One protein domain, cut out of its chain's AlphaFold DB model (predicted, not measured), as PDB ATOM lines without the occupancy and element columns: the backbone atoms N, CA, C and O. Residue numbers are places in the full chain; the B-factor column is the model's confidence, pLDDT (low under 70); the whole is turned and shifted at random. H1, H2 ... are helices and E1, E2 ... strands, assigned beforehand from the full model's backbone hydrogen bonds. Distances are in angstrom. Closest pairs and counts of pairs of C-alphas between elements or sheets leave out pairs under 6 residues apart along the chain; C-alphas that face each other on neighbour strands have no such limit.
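What this domain is: This is residues 35 to 99 and 109 to 219 of the 344 residues of a protein of Thanatephorus cucumeris (strain AG1-IA) (UniProt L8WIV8). One strongly twisted sheet of eight strands curls like part of a barrel round the helix H2, while H1 crosses the sheet's opposite face, giving three layers, with helices on both faces of the sheet. The short helix H3 lies off the sheet, and residues 127 to 132, between E4 and E5, stick out. The printed part has 176 residues, with three named helices and eight named strands in the order E1 E2 E3 H1 E4 E5 E6 H2 E7 H3 E8. The mixed sheet runs E1 E2 E3 E4 E5 E6 E7 E8, and the class is mixed, helices and strands. The whole is compact, with a radius of gyration of the C-alphas of 16.2 A and spans of 46 by 41 by 32 A.

How they stand to each other: Begin at the edge strand E1, residues 41 to 43, in a hairpin with E2, residues 52 to 60; N 42 and O 53 are 2.8 A apart. E2 makes the next hairpin with E3, residues 66 to 74, with N 54 and O 70 2.8 A apart; E1 E2 E3 are a meander, each strand the antiparallel neighbour of the one before. E3 is antiparallel to E4, residues 115 to 124, with N 71 and O 122 2.9 A apart. E4, E5, residues 141 to 147, and E6, residues 152 to 160, are a second meander of two hairpins; look for N 119 and O 143, 3.0 A apart, and N 144 and O 156, 2.9 A apart. E6 is parallel to E7, residues 189 to 192, at 48 degrees, with N 191 and O 153 2.8 A apart. E7 is antiparallel to the edge strand E8, residues 215 to 218, with N 217 and O 190 2.8 A apart. E6, H2, residues 169 to 183, and E7 form a strand-helix-strand unit, two parallel strands with a helix between, its crossover right-handed. The closest C-alphas of E6 and H2, Ala 160 and Ala 170, are 5.8 A apart. H1, residues 80 to 97, is on the opposite face at a height over the sheet of 8.3 A, across the strands at 80 degrees to E6 on the local plane. H3, residues 199 to 204, is only just not on the sheet, with 4 pairs of C-alphas within 10 A. Every O i to N i+4 pair is within hydrogen-bond range in H3, 13 of 14 in H1 and 10 of 11 in H2.

Where its parts are: Find C-alpha 41 at (-29.306, 12.455, 56.254), where E1 begins. E2 and E3 each run 25.8 A, H1 25.3 A, E4 26.2 A, E5 20.9 A, E6 23.9 A and H2 22.1 A. E8 ends at C-alpha 218, at (-20.465, 23.460, 43.883).

The domain as a whole: The two C-alphas farthest apart, those of Asp 47 and Gln 99, are 48.7 A apart. Residues 100 to 108 are not printed, and C-alphas 99 and 109 are 22.9 A apart across this cut. E4 to E5 is a long link of 16 residues. Mean pLDDT of the printed part is 72.0; among the 67 residues under 70 are 125 to 136 and 193 to 219.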
ATOM      1  N   THR A  35     -39.606  13.519  39.830       42.41
ATOM      2  CA  THR A  35     -39.235  14.519  40.839       42.41
ATOM      3  C   THR A  35     -38.649  13.773  42.030       42.41
ATOM      4  O   THR A  35     -39.359  13.063  42.741       42.41
ATOM      5  N   THR A  36     -37.334  13.878  42.203       42.72
ATOM      6  CA  THR A  36     -36.631  13.338  43.372       42.72
ATOM      7  C   THR A  36     -36.468  14.485  44.359       42.72
ATOM      8  O   THR A  36     -35.773  15.452  44.047       42.72
ATOM      9  N   THR A  37     -37.129  14.422  45.514       45.16
ATOM     10  CA  THR A  37     -37.106  15.521  46.490       45.16
ATOM     11  C   THR A  37     -36.997  14.978  47.909       45.16
ATOM     12  O   THR A  37     -37.700  14.037  48.262       45.16
ATOM     13  N   MET A  38     -36.162  15.657  48.703       47.31
ATOM     14  CA  MET A  38     -35.898  15.473  50.137       47.31
ATOM     15  C   MET A  38     -35.197  14.158  50.497       47.31
ATOM     16  O   MET A  38     -35.780  13.075  50.457       47.31
ATOM     17  N   ILE A  39     -33.932  14.305  50.893       54.78
ATOM     18  CA  ILE A  39     -33.111  13.259  51.491       54.78
ATOM     19  C   ILE A  39     -32.744  13.731  52.897       54.78
ATOM     20  O   ILE A  39     -31.863  14.585  53.028       54.78
ATOM     21  N   PRO A  40     -33.414  13.262  53.957       62.19
ATOM     22  CA  PRO A  40     -32.867  13.422  55.290       62.19
ATOM     23  C   PRO A  40     -31.620  12.534  55.405       62.19
ATOM     24  O   PRO A  40     -31.663  11.335  55.123       62.19
ATOM     25  N   ILE A  41     -30.505  13.153  55.788       64.00
ATOM     26  CA  ILE A  41     -29.306  12.455  56.254       64.00
ATOM     27  C   ILE A  41     -29.415  12.403  57.772       64.00
ATOM     28  O   ILE A  41     -29.514  13.446  58.419       64.00
ATOM     29  N   VAL A  42     -29.384  11.204  58.336       65.25
ATOM     30  CA  VAL A  42     -29.244  10.992  59.773       65.25
ATOM     31  C   VAL A  42     -27.842  10.453  60.005       65.25
ATOM     32  O   VAL A  42     -27.524   9.327  59.628       65.25
ATOM     33  N   GLN A  43     -26.983  11.282  60.590       66.56
ATOM     34  CA  GLN A  43     -25.704  10.825  61.114       66.56
ATOM     35  C   GLN A  43     -25.983  10.165  62.467       66.56
ATOM     36  O   GLN A  43     -26.581  10.797  63.337       66.56
ATOM     37  N   LEU A  44     -25.638   8.884  62.602       60.88
ATOM     38  CA  LEU A  44     -26.011   8.090  63.778       60.88
ATOM     39  C   LEU A  44     -25.151   8.415  65.006       60.88
ATOM     40  O   LEU A  44     -25.603   8.226  66.131       60.88
ATOM     41  N   ASP A  45     -23.957   8.956  64.781       64.56
ATOM     42  CA  ASP A  45     -23.010   9.362  65.813       64.56
ATOM     43  C   ASP A  45     -22.444  10.750  65.459       64.56
ATOM     44  O   ASP A  45     -21.892  10.907  64.375       64.56
ATOM     45  N   PRO A  46     -22.590  11.790  66.297       62.50
ATOM     46  CA  PRO A  46     -22.045  13.115  66.003       62.50
ATOM     47  C   PRO A  46     -20.508  13.153  65.950       62.50
ATOM     48  O   PRO A  46     -19.968  13.982  65.212       62.50
ATOM     49  N   ASP A  47     -19.829  12.258  66.670       70.25
ATOM     50  CA  ASP A  47     -18.370  12.209  66.787       70.25
ATOM     51  C   ASP A  47     -17.728  11.400  65.653       70.25
ATOM     52  O   ASP A  47     -16.583  11.657  65.275       70.25
ATOM     53  N   ASN A  48     -18.485  10.482  65.041       73.94
ATOM     54  CA  ASN A  48     -18.038   9.683  63.901       73.94
ATOM     55  C   ASN A  48     -18.776  10.066  62.603       73.94
ATOM     56  O   ASN A  48     -20.006  10.108  62.562       73.94
ATOM     57  N   PRO A  49     -18.070  10.328  61.487       79.50
ATOM     58  CA  PRO A  49     -18.710  10.767  60.244       79.50
ATOM     59  C   PRO A  49     -19.602   9.695  59.592       79.50
ATOM     60  O   PRO A  49     -20.468  10.052  58.790       79.50
ATOM     61  N   PHE A  50     -19.411   8.421  59.943       84.50
ATOM     62  CA  PHE A  50     -20.135   7.251  59.447       84.50
ATOM     63  C   PHE A  50     -20.412   6.267  60.600       84.50
ATOM     64  O   PHE A  50     -19.664   6.275  61.577       84.50
ATOM     65  N   PRO A  51     -21.435   5.395  60.497       86.19
ATOM     66  CA  PRO A  51     -22.362   5.236  59.373       86.19
ATOM     67  C   PRO A  51     -23.411   6.354  59.259       86.19
ATOM     68  O   PRO A  51     -23.846   6.946  60.247       86.19
ATOM     69  N   LEU A  52     -23.853   6.615  58.026       84.56
ATOM     70  CA  LEU A  52     -24.971   7.517  57.729       84.56
ATOM     71  C   LEU A  52     -26.211   6.704  57.368       84.56
ATOM     72  O   LEU A  52     -26.133   5.768  56.577       84.56
ATOM     73  N   LEU A  53     -27.373   7.103  57.875       84.88
ATOM     74  CA  LEU A  53     -28.658   6.619  57.391       84.88
ATOM     75  C   LEU A  53     -29.250   7.666  56.448       84.88
ATOM     76  O   LEU A  53     -29.475   8.815  56.825       84.88
ATOM     77  N   ILE A  54     -29.481   7.268  55.204       82.69
ATOM     78  CA  ILE A  54     -29.948   8.149  54.140       82.69
ATOM     79  C   ILE A  54     -31.259   7.613  53.586       82.69
ATOM     80  O   ILE A  54     -31.333   6.479  53.116       82.69
ATOM     81  N   THR A  55     -32.292   8.450  53.590       79.19
ATOM     82  CA  THR A  55     -33.599   8.094  53.036       79.19
ATOM     83  C   THR A  55     -33.800   8.775  51.695       79.19
ATOM     84  O   THR A  55     -33.802   9.998  51.611       79.19
ATOM     85  N   THR A  56     -34.026   8.010  50.633       74.12
ATOM     86  CA  THR A  56     -34.393   8.584  49.335       74.12
ATOM     87  C   THR A  56     -35.874   8.414  49.075       74.12
ATOM     88  O   THR A  56     -36.425   7.329  49.275       74.12
ATOM     89  N   THR A  57     -36.488   9.468  48.550       69.31
ATOM     90  CA  THR A  57     -37.894   9.465  48.163       69.31
ATOM     91  C   THR A  57     -38.010   9.572  46.651       69.31
ATOM     92  O   THR A  57     -37.551  10.545  46.050       69.31
ATOM     93  N   ILE A  58     -38.641   8.579  46.029       66.88
ATOM     94  CA  ILE A  58     -38.883   8.565  44.586       66.88
ATOM     95  C   ILE A  58     -40.382   8.683  44.346       66.88
ATOM     96  O   ILE A  58     -41.149   7.781  44.680       66.88
ATOM     97  N   SER A  59     -40.801   9.793  43.737       61.28
ATOM     98  CA  SER A  59     -42.179   9.979  43.288       61.28
ATOM     99  C   SER A  59     -42.256   9.816  41.770       61.28
ATOM    100  O   SER A  59     -41.555  10.497  41.016       61.28
ATOM    101  N   LYS A  60     -43.117   8.902  41.316       56.12
ATOM    102  CA  LYS A  60     -43.581   8.844  39.925       56.12
ATOM    103  C   LYS A  60     -45.032   9.327  39.900       56.12
ATOM    104  O   LYS A  60     -45.805   8.923  40.760       56.12
ATOM    105  N   ASN A  61     -45.365  10.195  38.937       51.66
ATOM    106  CA  ASN A  61     -46.700  10.746  38.644       51.66
ATOM    107  C   ASN A  61     -47.864  10.142  39.453       51.66
ATOM    108  O   ASN A  61     -48.311   9.032  39.168       51.66
ATOM    109  N   SER A  62     -48.398  10.924  40.396       45.09
ATOM    110  CA  SER A  62     -49.640  10.638  41.132       45.09
ATOM    111  C   SER A  62     -49.644   9.375  42.008       45.09
ATOM    112  O   SER A  62     -50.693   9.039  42.551       45.09
ATOM    113  N   GLN A  63     -48.508   8.691  42.178       56.03
ATOM    114  CA  GLN A  63     -48.361   7.581  43.123       56.03
ATOM    115  C   GLN A  63     -47.752   8.053  44.443       56.03
ATOM    116  O   GLN A  63     -46.999   9.033  44.489       56.03
ATOM    117  N   LEU A  64     -48.089   7.327  45.515       51.47
ATOM    118  CA  LEU A  64     -47.463   7.501  46.821       51.47
ATOM    119  C   LEU A  64     -45.934   7.425  46.668       51.47
ATOM    120  O   LEU A  64     -45.434   6.569  45.933       51.47
ATOM    121  N   PRO A  65     -45.188   8.329  47.319       62.09
ATOM    122  CA  PRO A  65     -43.739   8.330  47.238       62.09
ATOM    123  C   PRO A  65     -43.171   6.999  47.739       62.09
ATOM    124  O   PRO A  65     -43.475   6.563  48.849       62.09
ATOM    125  N   HIS A  66     -42.314   6.370  46.938       67.44
ATOM    126  CA  HIS A  66     -41.561   5.205  47.380       67.44
ATOM    127  C   HIS A  66     -40.362   5.677  48.192       67.44
ATOM    128  O   HIS A  66     -39.433   6.290  47.657       67.44
ATOM    129  N   VAL A  67     -40.409   5.396  49.489       68.06
ATOM    130  CA  VAL A  67     -39.346   5.699  50.443       68.06
ATOM    131  C   VAL A  67     -38.423   4.489  50.547       68.06
ATOM    132  O   VAL A  67     -38.888   3.364  50.726       68.06
ATOM    133  N   LYS A  68     -37.115   4.712  50.420       78.81
ATOM    134  CA  LYS A  68     -36.084   3.690  50.637       78.81
ATOM    135  C   LYS A  68     -35.005   4.218  51.564       78.81
ATOM    136  O   LYS A  68     -34.585   5.363  51.416       78.81
ATOM    137  N   ASN A  69     -34.557   3.370  52.480       84.44
ATOM    138  CA  ASN A  69     -33.524   3.687  53.455       84.44
ATOM    139  C   ASN A  69     -32.226   2.970  53.087       84.44
ATOM    140  O   ASN A  69     -32.243   1.806  52.685       84.44
ATOM    141  N   PHE A  70     -31.114   3.674  53.245       87.19
ATOM    142  CA  PHE A  70     -29.781   3.185  52.935       87.19
ATOM    143  C   PHE A  70     -28.853   3.469  54.107       87.19
ATOM    144  O   PHE A  70     -28.787   4.606  54.575       87.19
ATOM    145  N   ARG A  71     -28.124   2.452  54.558       89.19
ATOM    146  CA  ARG A  71     -27.003   2.615  55.480       89.19
ATOM    147  C   ARG A  71     -25.749   2.796  54.641       89.19
ATOM    148  O   ARG A  71     -25.452   1.958  53.794       89.19
ATOM    149  N   ILE A  72     -25.047   3.898  54.852       90.88
ATOM    150  CA  ILE A  72     -23.789   4.203  54.185       90.88
ATOM    151  C   ILE A  72     -22.663   4.015  55.179       90.88
ATOM    152  O   ILE A  72     -22.661   4.644  56.237       90.88
ATOM    153  N   GLU A  73     -21.704   3.185  54.813       91.94
ATOM    154  CA  GLU A  73     -20.507   2.931  55.599       91.94
ATOM    155  C   GLU A  73     -19.286   3.443  54.852       91.94
ATOM    156  O   GLU A  73     -19.161   3.252  53.640       91.94
ATOM    157  N   GLU A  74     -18.381   4.077  55.588       93.88
ATOM    158  CA  GLU A  74     -17.015   4.294  55.135       93.88
ATOM    159  C   GLU A  74     -16.224   2.994  55.273       93.88
ATOM    160  O   GLU A  74     -16.363   2.261  56.252       93.88
ATOM    161  N   MET A  75     -15.364   2.715  54.298       92.00
ATOM    162  CA  MET A  75     -14.421   1.612  54.396       92.00
ATOM    163  C   MET A  75     -13.103   1.936  53.701       92.00
ATOM    164  O   MET A  75     -13.035   2.765  52.793       92.00
ATOM    165  N   ASN A  76     -12.050   1.219  54.092       92.50
ATOM    166  CA  ASN A  76     -10.769   1.297  53.403       92.50
ATOM    167  C   ASN A  76     -10.931   0.897  51.924       92.50
ATOM    168  O   ASN A  76     -11.649  -0.051  51.604       92.50
ATOM    169  N   TRP A  77     -10.221   1.585  51.028       90.75
ATOM    170  CA  TRP A  77     -10.218   1.284  49.596       90.75
ATOM    171  C   TRP A  77      -9.979  -0.203  49.294       90.75
ATOM    172  O   TRP A  77     -10.660  -0.778  48.445       90.75
ATOM    173  N   SER A  78      -9.058  -0.839  50.015       89.56
ATOM    174  CA  SER A  78      -8.665  -2.239  49.828       89.56
ATOM    175  C   SER A  78      -9.637  -3.249  50.448       89.56
ATOM    176  O   SER A  78      -9.380  -4.448  50.390       89.56
ATOM    177  N   ASN A  79     -10.750  -2.805  51.043       91.50
ATOM    178  CA  ASN A  79     -11.744  -3.703  51.618       91.50
ATOM    179  C   ASN A  79     -12.344  -4.630  50.528       91.50
ATOM    180  O   ASN A  79     -12.759  -4.131  49.474       91.50
ATOM    181  N   PRO A  80     -12.429  -5.957  50.762       90.62
ATOM    182  CA  PRO A  80     -12.907  -6.927  49.770       90.62
ATOM    183  C   PRO A  80     -14.367  -6.709  49.336       90.62
ATOM    184  O   PRO A  80     -14.713  -6.969  48.182       90.62
ATOM    185  N   VAL A  81     -15.215  -6.176  50.223       88.94
ATOM    186  CA  VAL A  81     -16.609  -5.815  49.916       88.94
ATOM    187  C   VAL A  81     -16.638  -4.729  48.839       88.94
ATOM    188  O   VAL A  81     -17.324  -4.847  47.824       88.94
ATOM    189  N   GLY A  82     -15.826  -3.689  49.029       89.06
ATOM    190  CA  GLY A  82     -15.658  -2.609  48.067       89.06
ATOM    191  C   GLY A  82     -14.995  -3.044  46.765       89.06
ATOM    192  O   GLY A  82     -15.410  -2.606  45.693       89.06
ATOM    193  N   ALA A  83     -13.982  -3.911  46.852       89.31
ATOM    194  CA  ALA A  83     -13.306  -4.473  45.686       89.31
ATOM    195  C   ALA A  83     -14.292  -5.210  44.774       89.31
ATOM    196  O   ALA A  83     -14.356  -4.899  43.591       89.31
ATOM    197  N   SER A  84     -15.163  -6.045  45.347       90.12
ATOM    198  CA  SER A  84     -16.172  -6.801  44.595       90.12
ATOM    199  C   SER A  84     -17.106  -5.899  43.771       90.12
ATOM    200  O   SER A  84     -17.417  -6.204  42.620       90.12
ATOM    201  N   LEU A  85     -17.529  -4.752  44.319       89.38
ATOM    202  CA  LEU A  85     -18.351  -3.782  43.581       89.38
ATOM    203  C   LEU A  85     -17.579  -3.081  42.454       89.38
ATOM    204  O   LEU A  85     -18.152  -2.805  41.400       89.38
ATOM    205  N   ARG A  86     -16.290  -2.790  42.655       91.81
ATOM    206  CA  ARG A  86     -15.439  -2.180  41.619       91.81
ATOM    207  C   ARG A  86     -15.078  -3.169  40.515       91.81
ATOM    208  O   ARG A  86     -15.027  -2.768  39.358       91.81
ATOM    209  N   ASP A  87     -14.895  -4.439  40.852       88.62
ATOM    210  CA  ASP A  87     -14.667  -5.502  39.876       88.62
ATOM    211  C   ASP A  87     -15.924  -5.707  39.019       88.62
ATOM    212  O   ASP A  87     -15.840  -5.721  37.793       88.62
ATOM    213  N   ALA A  88     -17.112  -5.732  39.641       87.62
ATOM    214  CA  ALA A  88     -18.387  -5.761  38.920       87.62
ATOM    215  C   ALA A  88     -18.579  -4.534  38.010       87.62
ATOM    216  O   ALA A  88     -19.042  -4.670  36.874       87.62
ATOM    217  N   GLN A  89     -18.187  -3.342  38.475       87.44
ATOM    218  CA  GLN A  89     -18.157  -2.147  37.634       87.44
ATOM    219  C   GLN A  89     -17.235  -2.347  36.429       87.44
ATOM    220  O   GLN A  89     -17.645  -2.051  35.311       87.44
ATOM    221  N   GLN A  90     -16.011  -2.831  36.641       83.50
ATOM    222  CA  GLN A  90     -15.026  -2.997  35.577       83.50
ATOM    223  C   GLN A  90     -15.505  -3.989  34.515       83.50
ATOM    224  O   GLN A  90     -15.438  -3.666  33.335       83.50
ATOM    225  N   VAL A  91     -16.096  -5.116  34.919       85.06
ATOM    226  CA  VAL A  91     -16.718  -6.080  33.993       85.06
ATOM    227  C   VAL A  91     -17.791  -5.413  33.126       85.06
ATOM    228  O   VAL A  91     -17.854  -5.642  31.920       85.06
ATOM    229  N   GLU A  92     -18.630  -4.554  33.713       82.94
ATOM    230  CA  GLU A  92     -19.664  -3.834  32.963       82.94
ATOM    231  C   GLU A  92     -19.081  -2.766  32.024       82.94
ATOM    232  O   GLU A  92     -19.627  -2.535  30.945       82.94
ATOM    233  N   LEU A  93     -17.981  -2.114  32.411       75.75
ATOM    234  CA  LEU A  93     -17.255  -1.196  31.535       75.75
ATOM    235  C   LEU A  93     -16.640  -1.947  30.359       75.75
ATOM    236  O   LEU A  93     -16.867  -1.560  29.216       75.75
ATOM    237  N   ASP A  94     -15.925  -3.035  30.622       80.06
ATOM    238  CA  ASP A  94     -15.246  -3.826  29.598       80.06
ATOM    239  C   ASP A  94     -16.258  -4.320  28.552       80.06
ATOM    240  O   ASP A  94     -16.101  -4.037  27.363       80.06
ATOM    241  N   ALA A  95     -17.393  -4.875  28.991       79.06
ATOM    242  CA  ALA A  95     -18.477  -5.300  28.102       79.06
ATOM    243  C   ALA A  95     -19.070  -4.160  27.243       79.06
ATOM    244  O   ALA A  95     -19.542  -4.394  26.129       79.06
ATOM    245  N   ARG A  96     -19.074  -2.913  27.739       71.44
ATOM    246  CA  ARG A  96     -19.567  -1.739  26.990       71.44
ATOM    247  C   ARG A  96     -18.540  -1.208  25.987       71.44
ATOM    248  O   ARG A  96     -18.936  -0.703  24.939       71.44
ATOM    249  N   TYR A  97     -17.250  -1.291  26.307       66.19
ATOM    250  CA  TYR A  97     -16.160  -0.729  25.501       66.19
ATOM    251  C   TYR A  97     -15.491  -1.753  24.556       66.19
ATOM    252  O   TYR A  97     -14.640  -1.371  23.749       66.19
ATOM    253  N   GLU A  98     -15.920  -3.022  24.556       55.59
ATOM    254  CA  GLU A  98     -15.443  -4.086  23.649       55.59
ATOM    255  C   GLU A  98     -15.761  -3.868  22.151       55.59
ATOM    256  O   GLU A  98     -15.178  -4.528  21.294       55.59
ATOM    257  N   GLN A  99     -16.566  -2.863  21.777       51.84
ATOM    258  CA  GLN A  99     -16.706  -2.410  20.379       51.84
ATOM    259  C   GLN A  99     -15.595  -1.432  19.946       51.84
ATOM    260  O   GLN A  99     -15.842  -0.425  19.286       51.84
ATOM    261  N   LYS A 109      -4.249   5.740  38.335       64.88
ATOM    262  CA  LYS A 109      -5.243   4.802  38.873       64.88
ATOM    263  C   LYS A 109      -5.526   5.100  40.354       64.88
ATOM    264  O   LYS A 109      -4.598   5.440  41.091       64.88
ATOM    265  N   PRO A 110      -6.783   4.978  40.807       65.81
ATOM    266  CA  PRO A 110      -7.087   5.080  42.225       65.81
ATOM    267  C   PRO A 110      -6.292   4.040  43.026       65.81
ATOM    268  O   PRO A 110      -6.242   2.868  42.646       65.81
ATOM    269  N   SER A 111      -5.678   4.475  44.119       70.81
ATOM    270  CA  SER A 111      -4.987   3.631  45.096       70.81
ATOM    271  C   SER A 111      -5.412   4.050  46.501       70.81
ATOM    272  O   SER A 111      -5.973   5.130  46.687       70.81
ATOM    273  N   SER A 112      -5.128   3.218  47.504       73.19
ATOM    274  CA  SER A 112      -5.353   3.572  48.914       73.19
ATOM    275  C   SER A 112      -4.768   4.936  49.284       73.19
ATOM    276  O   SER A 112      -5.340   5.640  50.105       73.19
ATOM    277  N   ASP A 113      -3.670   5.324  48.638       72.31
ATOM    278  CA  ASP A 113      -2.878   6.497  49.003       72.31
ATOM    279  C   ASP A 113      -3.452   7.809  48.446       72.31
ATOM    280  O   ASP A 113      -3.041   8.889  48.861       72.31
ATOM    281  N   ASN A 114      -4.388   7.738  47.490       80.44
ATOM    282  CA  ASN A 114      -4.993   8.923  46.870       80.44
ATOM    283  C   ASN A 114      -6.508   9.049  47.092       80.44
ATOM    284  O   ASN A 114      -7.085  10.106  46.814       80.44
ATOM    285  N   ILE A 115      -7.150   8.008  47.621       86.88
ATOM    286  CA  ILE A 115      -8.562   8.032  47.991       86.88
ATOM    287  C   ILE A 115      -8.721   8.695  49.360       86.88
ATOM    288  O   ILE A 115      -8.228   8.204  50.367       86.88
ATOM    289  N   ALA A 116      -9.438   9.816  49.379       87.50
ATOM    290  CA  ALA A 116      -9.743  10.566  50.592       87.50
ATOM    291  C   ALA A 116     -10.959  10.001  51.339       87.50
ATOM    292  O   ALA A 116     -11.074  10.194  52.544       87.50
ATOM    293  N   LEU A 117     -11.880   9.355  50.618       92.56
ATOM    294  CA  LEU A 117     -13.036   8.672  51.186       92.56
ATOM    295  C   LEU A 117     -13.534   7.606  50.211       92.56
ATOM    296  O   LEU A 117     -13.665   7.867  49.013       92.56
ATOM    297  N   PHE A 118     -13.884   6.433  50.726       94.50
ATOM    298  CA  PHE A 118     -14.610   5.415  49.978       94.50
ATOM    299  C   PHE A 118     -15.786   4.906  50.805       94.50
ATOM    300  O   PHE A 118     -15.628   4.561  51.975       94.50
ATOM    301  N   VAL A 119     -16.968   4.888  50.191       95.19
ATOM    302  CA  VAL A 119     -18.210   4.506  50.865       95.19
ATOM    303  C   VAL A 119     -18.961   3.423  50.110       95.19
ATOM    304  O   VAL A 119     -18.929   3.357  48.874       95.19
ATOM    305  N   VAL A 120     -19.696   2.614  50.867       94.62
ATOM    306  CA  VAL A 120     -20.595   1.574  50.360       94.62
ATOM    307  C   VAL A 120     -21.981   1.755  50.957       94.62
ATOM    308  O   VAL A 120     -22.142   2.107  52.122       94.62
ATOM    309  N   SER A 121     -22.986   1.541  50.116       93.12
ATOM    310  CA  SER A 121     -24.399   1.629  50.449       93.12
ATOM    311  C   SER A 121     -24.999   0.243  50.596       93.12
ATOM    312  O   SER A 121     -24.852  -0.611  49.714       93.12
ATOM    313  N   TYR A 122     -25.731   0.073  51.687       90.38
ATOM    314  CA  TYR A 122     -26.488  -1.114  52.031       90.38
ATOM    315  C   TYR A 122     -27.975  -0.764  52.131       90.38
ATOM    316  O   TYR A 122     -28.324   0.279  52.699       90.38
ATOM    317  N   PRO A 123     -28.884  -1.598  51.602       86.81
ATOM    318  CA  PRO A 123     -30.308  -1.388  51.796       86.81
ATOM    319  C   PRO A 123     -30.664  -1.644  53.260       86.81
ATOM    320  O   PRO A 123     -30.299  -2.673  53.821       86.81
ATOM    321  N   VAL A 124     -31.431  -0.738  53.864       81.88
ATOM    322  CA  VAL A 124     -32.041  -0.981  55.173       81.88
ATOM    323  C   VAL A 124     -33.476  -1.437  54.924       81.88
ATOM    324  O   VAL A 124     -34.298  -0.612  54.500       81.88
ATOM    325  N   PRO A 125     -33.796  -2.729  55.119       66.88
ATOM    326  CA  PRO A 125     -35.171  -3.186  55.008       66.88
ATOM    327  C   PRO A 125     -36.040  -2.434  56.022       66.88
ATOM    328  O   PRO A 125     -35.659  -2.240  57.176       66.88
ATOM    329  N   ILE A 126     -37.219  -1.989  55.583       59.59
ATOM    330  CA  ILE A 126     -38.279  -1.567  56.500       59.59
ATOM    331  C   ILE A 126     -38.783  -2.882  57.098       59.59
ATOM    332  O   ILE A 126     -39.449  -3.644  56.407       59.59
ATOM    333  N   LEU A 127     -38.297  -3.238  58.287       54.84
ATOM    334  CA  LEU A 127     -38.503  -4.566  58.862       54.84
ATOM    335  C   LEU A 127     -39.983  -4.802  59.200       54.84
ATOM    336  O   LEU A 127     -40.514  -4.171  60.111       54.84
ATOM    337  N   ASP A 128     -40.580  -5.812  58.572       49.66
ATOM    338  CA  ASP A 128     -41.723  -6.551  59.111       49.66
ATOM    339  C   ASP A 128     -41.145  -7.661  60.013       49.66
ATOM    340  O   ASP A 128     -40.999  -8.794  59.572       49.66
ATOM    341  N   SER A 129     -40.679  -7.295  61.215       49.06
ATOM    342  CA  SER A 129     -40.237  -8.117  62.375       49.06
ATOM    343  C   SER A 129     -39.364  -9.392  62.222       49.06
ATOM    344  O   SER A 129     -38.893  -9.877  63.243       49.06
ATOM    345  N   ASN A 130     -39.105  -9.934  61.029       51.88
ATOM    346  CA  ASN A 130     -38.478 -11.250  60.802       51.88
ATOM    347  C   ASN A 130     -37.318 -11.215  59.791       51.88
ATOM    348  O   ASN A 130     -36.898 -12.256  59.291       51.88
ATOM    349  N   SER A 131     -36.840 -10.029  59.423       49.97
ATOM    350  CA  SER A 131     -35.806  -9.866  58.398       49.97
ATOM    351  C   SER A 131     -34.435  -9.643  59.062       49.97
ATOM    352  O   SER A 131     -34.400  -9.168  60.202       49.97
ATOM    353  N   PRO A 132     -33.337 -10.085  58.419       49.06
ATOM    354  CA  PRO A 132     -32.068 -10.348  59.084       49.06
ATOM    355  C   PRO A 132     -31.436  -9.084  59.670       49.06
ATOM    356  O   PRO A 132     -31.793  -7.965  59.286       49.06
ATOM    357  N   ASP A 133     -30.503  -9.275  60.609       54.31
ATOM    358  CA  ASP A 133     -29.706  -8.200  61.209       54.31
ATOM    359  C   ASP A 133     -29.229  -7.242  60.098       54.31
ATOM    360  O   ASP A 133     -28.717  -7.703  59.076       54.31
ATOM    361  N   PRO A 134     -29.396  -5.910  60.232       52.16
ATOM    362  CA  PRO A 134     -28.854  -4.944  59.281       52.16
ATOM    363  C   PRO A 134     -27.391  -5.217  58.881       52.16
ATOM    364  O   PRO A 134     -26.970  -4.812  57.793       52.16
ATOM    365  N   SER A 135     -26.591  -5.853  59.743       53.91
ATOM    366  CA  SER A 135     -25.222  -6.307  59.445       53.91
ATOM    367  C   SER A 135     -25.121  -7.325  58.287       53.91
ATOM    368  O   SER A 135     -24.085  -7.382  57.632       53.91
ATOM    369  N   GLU A 136     -26.197  -8.044  57.956       58.88
ATOM    370  CA  GLU A 136     -26.265  -9.074  56.903       58.88
ATOM    371  C   GLU A 136     -26.722  -8.541  55.533       58.88
ATOM    372  O   GLU A 136     -26.848  -9.289  54.559       58.88
ATOM    373  N   SER A 137     -27.002  -7.241  55.428       76.12
ATOM    374  CA  SER A 137     -27.424  -6.644  54.161       76.12
ATOM    375  C   SER A 137     -26.301  -6.690  53.111       76.12
ATOM    376  O   SER A 137     -25.134  -6.420  53.385       76.12
ATOM    377  N   ILE A 138     -26.658  -7.039  51.871       85.81
ATOM    378  CA  ILE A 138     -25.706  -7.130  50.753       85.81
ATOM    379  C   ILE A 138     -25.363  -5.709  50.269       85.81
ATOM    380  O   ILE A 138     -26.277  -4.891  50.124       85.81
ATOM    381  N   PRO A 139     -24.089  -5.391  49.975       91.69
ATOM    382  CA  PRO A 139     -23.703  -4.096  49.417       91.69
ATOM    383  C   PRO A 139     -24.287  -3.913  48.008       91.69
ATOM    384  O   PRO A 139     -24.175  -4.788  47.149       91.69
ATOM    385  N   ILE A 140     -24.903  -2.760  47.740       91.12
ATOM    386  CA  ILE A 140     -25.644  -2.532  46.483       91.12
ATOM    387  C   ILE A 140     -25.134  -1.352  45.652       91.12
ATOM    388  O   ILE A 140     -25.468  -1.240  44.468       91.12
ATOM    389  N   ALA A 141     -24.340  -0.459  46.244       92.25
ATOM    390  CA  ALA A 141     -23.701   0.645  45.536       92.25
ATOM    391  C   ALA A 141     -22.434   1.117  46.260       92.25
ATOM    392  O   ALA A 141     -22.317   0.953  47.470       92.25
ATOM    393  N   CYS A 142     -21.506   1.734  45.534       94.12
ATOM    394  CA  CYS A 142     -20.297   2.342  46.088       94.12
ATOM    395  C   CYS A 142     -19.921   3.632  45.363       94.12
ATOM    396  O   CYS A 142     -20.416   3.915  44.270       94.12
ATOM    397  N   GLY A 143     -19.014   4.399  45.966       93.19
ATOM    398  CA  GLY A 143     -18.389   5.566  45.352       93.19
ATOM    399  C   GLY A 143     -17.206   6.067  46.170       93.19
ATOM    400  O   GLY A 143     -17.109   5.796  47.367       93.19
ATOM    401  N   ALA A 144     -16.296   6.783  45.515       91.94
ATOM    402  CA  ALA A 144     -15.083   7.297  46.132       91.94
ATOM    403  C   ALA A 144     -14.875   8.779  45.828       91.94
ATOM    404  O   ALA A 144     -15.187   9.245  44.730       91.94
ATOM    405  N   LEU A 145     -14.270   9.487  46.779       89.94
ATOM    406  CA  LEU A 145     -13.658  10.789  46.558       89.94
ATOM    407  C   LEU A 145     -12.144  10.648  46.591       89.94
ATOM    408  O   LEU A 145     -11.558  10.116  47.535       89.94
ATOM    409  N   ARG A 146     -11.512  11.169  45.550       88.50
ATOM    410  CA  ARG A 146     -10.068  11.301  45.430       88.50
ATOM    411  C   ARG A 146      -9.697  12.771  45.583       88.50
ATOM    412  O   ARG A 146     -10.380  13.629  45.033       88.50
ATOM    413  N   LYS A 147      -8.604  13.084  46.278       86.94
ATOM    414  CA  LYS A 147      -8.085  14.459  46.280       86.94
ATOM    415  C   LYS A 147      -7.495  14.781  44.900       86.94
ATOM    416  O   LYS A 147      -6.636  14.036  44.421       86.94
ATOM    417  N   LEU A 148      -7.975  15.851  44.264       82.12
ATOM    418  CA  LEU A 148      -7.439  16.332  42.988       82.12
ATOM    419  C   LEU A 148      -6.367  17.395  43.241       82.12
ATOM    420  O   LEU A 148      -5.244  17.263  42.766       82.12
ATOM    421  N   ASP A 149      -6.716  18.400  44.041       83.31
ATOM    422  CA  ASP A 149      -5.839  19.485  44.481       83.31
ATOM    423  C   ASP A 149      -6.312  20.017  45.857       83.31
ATOM    424  O   ASP A 149      -6.946  19.286  46.624       83.31
ATOM    425  N   GLU A 150      -5.928  21.237  46.237       81.62
ATOM    426  CA  GLU A 150      -6.334  21.858  47.510       81.62
ATOM    427  C   GLU A 150      -7.800  22.314  47.522       81.62
ATOM    428  O   GLU A 150      -8.433  22.313  48.576       81.62
ATOM    429  N   ASP A 151      -8.342  22.648  46.353       81.88
ATOM    430  CA  ASP A 151      -9.673  23.217  46.176       81.88
ATOM    431  C   ASP A 151     -10.703  22.162  45.750       81.88
ATOM    432  O   ASP A 151     -11.902  22.327  45.988       81.88
ATOM    433  N   TYR A 152     -10.262  21.080  45.107       80.81
ATOM    434  CA  TYR A 152     -11.138  20.137  44.428       80.81
ATOM    435  C   TYR A 152     -10.896  18.681  44.822       80.81
ATOM    436  O   TYR A 152      -9.769  18.190  44.941       80.81
ATOM    437  N   MET A 153     -12.006  17.955  44.939       85.31
ATOM    438  CA  MET A 153     -12.027  16.495  44.965       85.31
ATOM    439  C   MET A 153     -12.614  15.953  43.671       85.31
ATOM    440  O   MET A 153     -13.352  16.636  42.970       85.31
ATOM    441  N   GLU A 154     -12.299  14.710  43.355       83.88
ATOM    442  CA  GLU A 154     -12.781  14.017  42.174       83.88
ATOM    443  C   GLU A 154     -13.630  12.809  42.578       83.88
ATOM    444  O   GLU A 154     -13.200  11.969  43.372       83.88
ATOM    445  N   LEU A 155     -14.836  12.712  42.017       86.44
ATOM    446  CA  LEU A 155     -15.717  11.560  42.155       86.44
ATOM    447  C   LEU A 155     -15.216  10.421  41.259       86.44
ATOM    448  O   LEU A 155     -15.183  10.545  40.034       86.44
ATOM    449  N   LYS A 156     -14.868   9.284  41.865       85.81
ATOM    450  CA  LYS A 156     -14.388   8.085  41.163       85.81
ATOM    451  C   LYS A 156     -15.159   6.844  41.589       85.81
ATOM    452  O   LYS A 156     -15.695   6.761  42.691       85.81
ATOM    453  N   ARG A 157     -15.180   5.854  40.689       86.31
ATOM    454  CA  ARG A 157     -15.706   4.494  40.923       86.31
ATOM    455  C   ARG A 157     -17.092   4.468  41.573       86.31
ATOM    456  O   ARG A 157     -17.385   3.638  42.430       86.31
ATOM    457  N   MET A 158     -17.948   5.397  41.149       88.62
ATOM    458  CA  MET A 158     -19.351   5.389  41.529       88.62
ATOM    459  C   MET A 158     -20.074   4.299  40.738       88.62
ATOM    460  O   MET A 158     -20.061   4.312  39.507       88.62
ATOM    461  N   TYR A 159     -20.690   3.356  41.440       88.94
ATOM    462  CA  TYR A 159     -21.352   2.202  40.844       88.94
ATOM    463  C   TYR A 159     -22.576   1.798  41.660       88.94
ATOM    464  O   TYR A 159     -22.578   1.896  42.884       88.94
ATOM    465  N   ALA A 160     -23.614   1.324  40.979       88.12
ATOM    466  CA  ALA A 160     -24.758   0.666  41.592       88.12
ATOM    467  C   ALA A 160     -25.091  -0.583  40.778       88.12
ATOM    468  O   ALA A 160     -25.143  -0.520  39.538       88.12
ATOM    469  N   ILE A 161     -25.347  -1.694  41.475       87.81
ATOM    470  CA  ILE A 161     -25.652  -2.967  40.821       87.81
ATOM    471  C   ILE A 161     -26.887  -2.813  39.910       87.81
ATOM    472  O   ILE A 161     -27.817  -2.074  40.260       87.81
ATOM    473  N   PRO A 162     -26.937  -3.472  38.736       86.56
ATOM    474  CA  PRO A 162     -27.988  -3.233  37.744       86.56
ATOM    475  C   PRO A 162     -29.411  -3.406  38.290       86.56
ATOM    476  O   PRO A 162     -30.291  -2.596  37.994       86.56
ATOM    477  N   SER A 163     -29.624  -4.406  39.149       81.69
ATOM    478  CA  SER A 163     -30.932  -4.752  39.721       81.69
ATOM    479  C   SER A 163     -31.530  -3.677  40.637       81.69
ATOM    480  O   SER A 163     -32.745  -3.650  40.823       81.69
ATOM    481  N   VAL A 164     -30.716  -2.767  41.190       80.12
ATOM    482  CA  VAL A 164     -31.186  -1.702  42.095       80.12
ATOM    483  C   VAL A 164     -31.176  -0.319  41.447       80.12
ATOM    484  O   VAL A 164     -31.419   0.683  42.127       80.12
ATOM    485  N   ARG A 165     -30.891  -0.196  40.149       81.50
ATOM    486  CA  ARG A 165     -30.882   1.116  39.484       81.50
ATOM    487  C   ARG A 165     -32.270   1.756  39.517       81.50
ATOM    488  O   ARG A 165     -33.298   1.089  39.479       81.50
ATOM    489  N   GLY A 166     -32.302   3.080  39.661       76.94
ATOM    490  CA  GLY A 166     -33.555   3.820  39.852       76.94
ATOM    491  C   GLY A 166     -34.215   3.624  41.224       76.94
ATOM    492  O   GLY A 166     -35.338   4.079  41.406       76.94
ATOM    493  N   SER A 167     -33.540   2.978  42.186       76.75
ATOM    494  CA  SER A 167     -34.009   2.855  43.577       76.75
ATOM    495  C   SER A 167     -33.597   4.008  44.493       76.75
ATOM    496  O   SER A 167     -34.143   4.123  45.581       76.75
ATOM    497  N   GLY A 168     -32.631   4.832  44.080       82.44
ATOM    498  CA  GLY A 168     -32.003   5.829  44.950       82.44
ATOM    499  C   GLY A 168     -30.686   5.370  45.584       82.44
ATOM    500  O   GLY A 168     -30.012   6.190  46.193       82.44
ATOM    501  N   ALA A 169     -30.235   4.128  45.368       85.62
ATOM    502  CA  ALA A 169     -28.950   3.645  45.901       85.62
ATOM    503  C   ALA A 169     -27.752   4.526  45.485       85.62
ATOM    504  O   ALA A 169     -27.007   5.008  46.334       85.62
ATOM    505  N   ALA A 170     -27.619   4.839  44.193       84.62
ATOM    506  CA  ALA A 170     -26.597   5.762  43.687       84.62
ATOM    507  C   ALA A 170     -26.700   7.168  44.318       84.62
ATOM    508  O   ALA A 170     -25.690   7.804  44.605       84.62
ATOM    509  N   LEU A 171     -27.926   7.620  44.596       83.31
ATOM    510  CA  LEU A 171     -28.184   8.901  45.253       83.31
ATOM    511  C   LEU A 171     -27.766   8.920  46.701       83.31
ATOM    512  O   LEU A 171     -27.220   9.921  47.149       83.31
ATOM    513  N   SER A 172     -27.964   7.815  47.407       86.19
ATOM    514  CA  SER A 172     -27.492   7.689  48.776       86.19
ATOM    515  C   SER A 172     -25.963   7.813  48.858       86.19
ATOM    516  O   SER A 172     -25.459   8.580  49.671       86.19
ATOM    517  N   VAL A 173     -25.235   7.176  47.932       89.00
ATOM    518  CA  VAL A 173     -23.771   7.284  47.828       89.00
ATOM    519  C   VAL A 173     -23.344   8.718  47.518       89.00
ATOM    520  O   VAL A 173     -22.546   9.283  48.258       89.00
ATOM    521  N   LEU A 174     -23.887   9.332  46.458       86.19
ATOM    522  CA  LEU A 174     -23.526  10.704  46.081       86.19
ATOM    523  C   LEU A 174     -23.800  11.692  47.222       86.19
ATOM    524  O   LEU A 174     -22.949  12.513  47.547       86.19
ATOM    525  N   THR A 175     -24.953  11.557  47.880       84.12
ATOM    526  CA  THR A 175     -25.328  12.396  49.025       84.12
ATOM    527  C   THR A 175     -24.327  12.269  50.172       84.12
ATOM    528  O   THR A 175     -23.963  13.276  50.778       84.12
ATOM    529  N   ALA A 176     -23.859  11.055  50.474       87.44
ATOM    530  CA  ALA A 176     -22.861  10.834  51.518       87.44
ATOM    531  C   ALA A 176     -21.503  11.468  51.175       87.44
ATOM    532  O   ALA A 176     -20.883  12.096  52.031       87.44
ATOM    533  N   LEU A 177     -21.064  11.347  49.919       88.12
ATOM    534  CA  LEU A 177     -19.816  11.950  49.449       88.12
ATOM    535  C   LEU A 177     -19.884  13.485  49.479       88.12
ATOM    536  O   LEU A 177     -18.963  14.131  49.975       88.12
ATOM    537  N   GLU A 178     -20.992  14.081  49.031       84.00
ATOM    538  CA  GLU A 178     -21.223  15.527  49.142       84.00
ATOM    539  C   GLU A 178     -21.260  15.993  50.603       84.00
ATOM    540  O   GLU A 178     -20.701  17.037  50.939       84.00
ATOM    541  N   HIS A 179     -21.906  15.224  51.487       83.69
ATOM    542  CA  HIS A 179     -21.962  15.529  52.919       83.69
ATOM    543  C   HIS A 179     -20.570  15.558  53.550       83.69
ATOM    544  O   HIS A 179     -20.270  16.468  54.319       83.69
ATOM    545  N   TYR A 180     -19.708  14.606  53.191       86.44
ATOM    546  CA  TYR A 180     -18.312  14.596  53.621       86.44
ATOM    547  C   TYR A 180     -17.533  15.797  53.075       86.44
ATOM    548  O   TYR A 180     -16.917  16.531  53.843       86.44
ATOM    549  N   ALA A 181     -17.619  16.052  51.767       82.38
ATOM    550  CA  ALA A 181     -16.912  17.147  51.107       82.38
ATOM    551  C   ALA A 181     -17.247  18.521  51.713       82.38
ATOM    552  O   ALA A 181     -16.348  19.327  51.948       82.38
ATOM    553  N   ARG A 182     -18.516  18.766  52.069       80.56
ATOM    554  CA  ARG A 182     -18.956  20.018  52.717       80.56
ATOM    555  C   ARG A 182     -18.351  20.254  54.103       80.56
ATOM    556  O   ARG A 182     -18.328  21.394  54.560       80.56
ATOM    557  N   LYS A 183     -17.891  19.207  54.797       81.62
ATOM    558  CA  LYS A 183     -17.237  19.342  56.110       81.62
ATOM    559  C   LYS A 183     -15.770  19.770  55.990       81.62
ATOM    560  O   LYS A 183     -15.181  20.200  56.981       81.62
ATOM    561  N   ILE A 184     -15.181  19.678  54.797       77.50
ATOM    562  CA  ILE A 184     -13.779  20.019  54.555       77.50
ATOM    563  C   ILE A 184     -13.665  21.519  54.288       77.50
ATOM    564  O   ILE A 184     -14.219  22.050  53.328       77.50
ATOM    565  N   LYS A 185     -12.920  22.222  55.144       76.88
ATOM    566  CA  LYS A 185     -12.672  23.657  54.974       76.88
ATOM    567  C   LYS A 185     -11.810  23.913  53.737       76.88
ATOM    568  O   LYS A 185     -10.800  23.247  53.548       76.88
ATOM    569  N   GLY A 186     -12.185  24.922  52.955       76.00
ATOM    570  CA  GLY A 186     -11.434  25.365  51.775       76.00
ATOM    571  C   GLY A 186     -11.769  24.612  50.486       76.00
ATOM    572  O   GLY A 186     -11.429  25.100  49.416       76.00
ATOM    573  N   LEU A 187     -12.495  23.493  50.566       78.12
ATOM    574  CA  LEU A 187     -12.929  22.765  49.379       78.12
ATOM    575  C   LEU A 187     -14.004  23.563  48.623       78.12
ATOM    576  O   LEU A 187     -15.026  23.945  49.193       78.12
ATOM    577  N   LYS A 188     -13.778  23.799  47.331       77.31
ATOM    578  CA  LYS A 188     -14.664  24.555  46.434       77.31
ATOM    579  C   LYS A 188     -15.679  23.656  45.736       77.31
ATOM    580  O   LYS A 188     -16.818  24.066  45.527       77.31
ATOM    581  N   GLY A 189     -15.314  22.411  45.428       75.62
ATOM    582  CA  GLY A 189     -16.254  21.497  44.790       75.62
ATOM    583  C   GLY A 189     -15.755  20.077  44.558       75.62
ATOM    584  O   GLY A 189     -14.597  19.735  44.810       75.62
ATOM    585  N   ILE A 190     -16.657  19.251  44.029       79.44
ATOM    586  CA  ILE A 190     -16.351  17.904  43.536       79.44
ATOM    587  C   ILE A 190     -16.443  17.913  42.011       79.44
ATOM    588  O   ILE A 190     -17.448  18.334  41.446       79.44
ATOM    589  N   ARG A 191     -15.419  17.414  41.331       80.88
ATOM    590  CA  ARG A 191     -15.405  17.225  39.882       80.88
ATOM    591  C   ARG A 191     -15.716  15.780  39.531       80.88
ATOM    592  O   ARG A 191     -15.352  14.863  40.263       80.88
ATOM    593  N   LEU A 192     -16.364  15.572  38.393       78.25
ATOM    594  CA  LEU A 192     -16.535  14.242  37.818       78.25
ATOM    595  C   LEU A 192     -16.039  14.215  36.374       78.25
ATOM    596  O   LEU A 192     -16.268  15.150  35.602       78.25
ATOM    597  N   GLU A 193     -15.410  13.102  36.016       64.94
ATOM    598  CA  GLU A 193     -15.084  12.746  34.642       64.94
ATOM    599  C   GLU A 193     -15.936  11.531  34.260       64.94
ATOM    600  O   GLU A 193     -15.859  10.478  34.895       64.94
ATOM    601  N   ALA A 194     -16.785  11.681  33.245       58.56
ATOM    602  CA  ALA A 194     -17.602  10.594  32.720       58.56
ATOM    603  C   ALA A 194     -17.215  10.343  31.261       58.56
ATOM    604  O   ALA A 194     -17.335  11.240  30.428       58.56
ATOM    605  N   GLY A 195     -16.763   9.123  30.950       53.88
ATOM    606  CA  GLY A 195     -16.505   8.715  29.564       53.88
ATOM    607  C   GLY A 195     -17.777   8.773  28.706       53.88
ATOM    608  O   GLY A 195     -18.877   8.574  29.224       53.88
ATOM    609  N   GLU A 196     -17.627   9.010  27.401       44.25
ATOM    610  CA  GLU A 196     -18.722   9.320  26.461       44.25
ATOM    611  C   GLU A 196     -19.845   8.259  26.401       44.25
ATOM    612  O   GLU A 196     -20.983   8.592  26.075       44.25
ATOM    613  N   LEU A 197     -19.575   7.000  26.780       44.88
ATOM    614  CA  LEU A 197     -20.566   5.909  26.777       44.88
ATOM    615  C   LEU A 197     -21.352   5.759  28.098       44.88
ATOM    616  O   LEU A 197     -22.202   4.874  28.228       44.88
ATOM    617  N   HIS A 198     -21.131   6.624  29.092       52.66
ATOM    618  CA  HIS A 198     -21.806   6.559  30.395       52.66
ATOM    619  C   HIS A 198     -23.153   7.297  30.434       52.66
ATOM    620  O   HIS A 198     -23.408   8.098  31.333       52.66
ATOM    621  N   VAL A 199     -24.061   6.998  29.500       50.06
ATOM    622  CA  VAL A 199     -25.378   7.667  29.378       50.06
ATOM    623  C   VAL A 199     -26.174   7.667  30.696       50.06
ATOM    624  O   VAL A 199     -26.856   8.640  31.019       50.06
ATOM    625  N   GLU A 200     -26.063   6.605  31.498       51.47
ATOM    626  CA  GLU A 200     -26.737   6.495  32.800       51.47
ATOM    627  C   GLU A 200     -26.119   7.396  33.878       51.47
ATOM    628  O   GLU A 200     -26.862   7.991  34.656       51.47
ATOM    629  N   ALA A 201     -24.789   7.552  33.897       48.94
ATOM    630  CA  ALA A 201     -24.110   8.472  34.812       48.94
ATOM    631  C   ALA A 201     -24.418   9.929  34.438       48.94
ATOM    632  O   ALA A 201     -24.712  10.738  35.312       48.94
ATOM    633  N   ILE A 202     -24.457  10.234  33.135       45.53
ATOM    634  CA  ILE A 202     -24.793  11.560  32.596       45.53
ATOM    635  C   ILE A 202     -26.237  11.951  32.944       45.53
ATOM    636  O   ILE A 202     -26.492  13.083  33.339       45.53
ATOM    637  N   LYS A 203     -27.188  11.012  32.842       46.12
ATOM    638  CA  LYS A 203     -28.602  11.240  33.189       46.12
ATOM    639  C   LYS A 203     -28.838  11.399  34.696       46.12
ATOM    640  O   LYS A 203     -29.865  11.941  35.099       46.12
ATOM    641  N   TYR A 204     -27.934  10.866  35.512       46.53
ATOM    642  CA  TYR A 204     -28.058  10.848  36.961       46.53
ATOM    643  C   TYR A 204     -27.540  12.136  37.625       46.53
ATOM    644  O   TYR A 204     -28.022  12.502  38.698       46.53
ATOM    645  N   VAL A 205     -26.629  12.863  36.967       45.25
ATOM    646  CA  VAL A 205     -26.252  14.219  37.380       45.25
ATOM    647  C   VAL A 205     -27.529  15.076  37.461       45.25
ATOM    648  O   VAL A 205     -28.258  15.174  36.469       45.25
ATOM    649  N   PRO A 206     -27.868  15.665  38.626       37.09
ATOM    650  CA  PRO A 206     -29.111  16.411  38.776       37.09
ATOM    651  C   PRO A 206     -29.175  17.569  37.762       37.09
ATOM    652  O   PRO A 206     -28.143  18.169  37.457       37.09
ATOM    653  N   PRO A 207     -30.373  17.956  37.281       33.62
ATOM    654  CA  PRO A 207     -30.569  18.932  36.195       33.62
ATOM    655  C   PRO A 207     -30.093  20.369  36.494       33.62
ATOM    656  O   PRO A 207     -30.381  21.286  35.731       33.62
ATOM    657  N   ARG A 208     -29.376  20.590  37.600       37.69
ATOM    658  CA  ARG A 208     -28.711  21.856  37.932       37.69
ATOM    659  C   ARG A 208     -27.340  22.009  37.256       37.69
ATOM    660  O   ARG A 208     -26.704  23.032  37.473       37.69
ATOM    661  N   LEU A 209     -26.883  21.028  36.472       36.28
ATOM    662  CA  LEU A 209     -25.536  20.997  35.889       36.28
ATOM    663  C   LEU A 209     -25.559  20.931  34.346       36.28
ATOM    664  O   LEU A 209     -26.461  20.311  33.775       36.28
ATOM    665  N   PRO A 210     -24.591  21.569  33.656       29.56
ATOM    666  CA  PRO A 210     -24.463  21.508  32.197       29.56
ATOM    667  C   PRO A 210     -24.031  20.106  31.702       29.56
ATOM    668  O   PRO A 210     -23.402  19.359  32.454       29.56
ATOM    669  N   PRO A 211     -24.349  19.722  30.443       29.34
ATOM    670  CA  PRO A 211     -23.954  18.430  29.865       29.34
ATOM    671  C   PRO A 211     -22.419  18.312  29.710       29.34
ATOM    672  O   PRO A 211     -21.744  19.333  29.573       29.34
ATOM    673  N   PRO A 212     -21.829  17.098  29.740       37.22
ATOM    674  CA  PRO A 212     -20.482  16.931  30.265       37.22
ATOM    675  C   PRO A 212     -19.371  17.041  29.216       37.22
ATOM    676  O   PRO A 212     -19.421  16.430  28.151       37.22
ATOM    677  N   ARG A 213     -18.309  17.744  29.623       35.38
ATOM    678  CA  ARG A 213     -16.901  17.326  29.447       35.38
ATOM    679  C   ARG A 213     -16.128  17.392  30.777       35.38
ATOM    680  O   ARG A 213     -15.232  16.593  30.991       35.38
ATOM    681  N   GLN A 214     -16.555  18.260  31.695       33.28
ATOM    682  CA  GLN A 214     -16.275  18.272  33.136       33.28
ATOM    683  C   GLN A 214     -17.521  18.858  33.812       33.28
ATOM    684  O   GLN A 214     -18.090  19.817  33.288       33.28
ATOM    685  N   ALA A 215     -17.967  18.297  34.935       40.94
ATOM    686  CA  ALA A 215     -19.007  18.911  35.762       40.94
ATOM    687  C   ALA A 215     -18.447  19.193  37.159       40.94
ATOM    688  O   ALA A 215     -17.786  18.333  37.742       40.94
ATOM    689  N   GLU A 216     -18.699  20.401  37.664       35.47
ATOM    690  CA  GLU A 216     -18.315  20.862  39.000       35.47
ATOM    691  C   GLU A 216     -19.555  20.874  39.894       35.47
ATOM    692  O   GLU A 216     -20.549  21.535  39.597       35.47
ATOM    693  N   ILE A 217     -19.510  20.104  40.975       41.31
ATOM    694  CA  ILE A 217     -20.503  20.125  42.041       41.31
ATOM    695  C   ILE A 217     -20.046  21.194  43.027       41.31
ATOM    696  O   ILE A 217     -19.137  20.960  43.827       41.31
ATOM    697  N   ASP A 218     -20.672  22.366  42.938       34.91
ATOM    698  CA  ASP A 218     -20.465  23.460  43.883       34.91
ATOM    699  C   ASP A 218     -20.881  23.003  45.290       34.91
ATOM    700  O   ASP A 218     -22.040  22.651  45.539       34.91
ATOM    701  N   CYS A 219     -19.910  22.969  46.204       30.19
ATOM    702  CA  CYS A 219     -20.130  22.650  47.615       30.19
ATOM    703  C   CYS A 219     -20.498  23.898  48.439       30.19
ATOM    704  O   CYS A 219     -20.502  23.842  49.672       30.19
TER     705      CYS A 219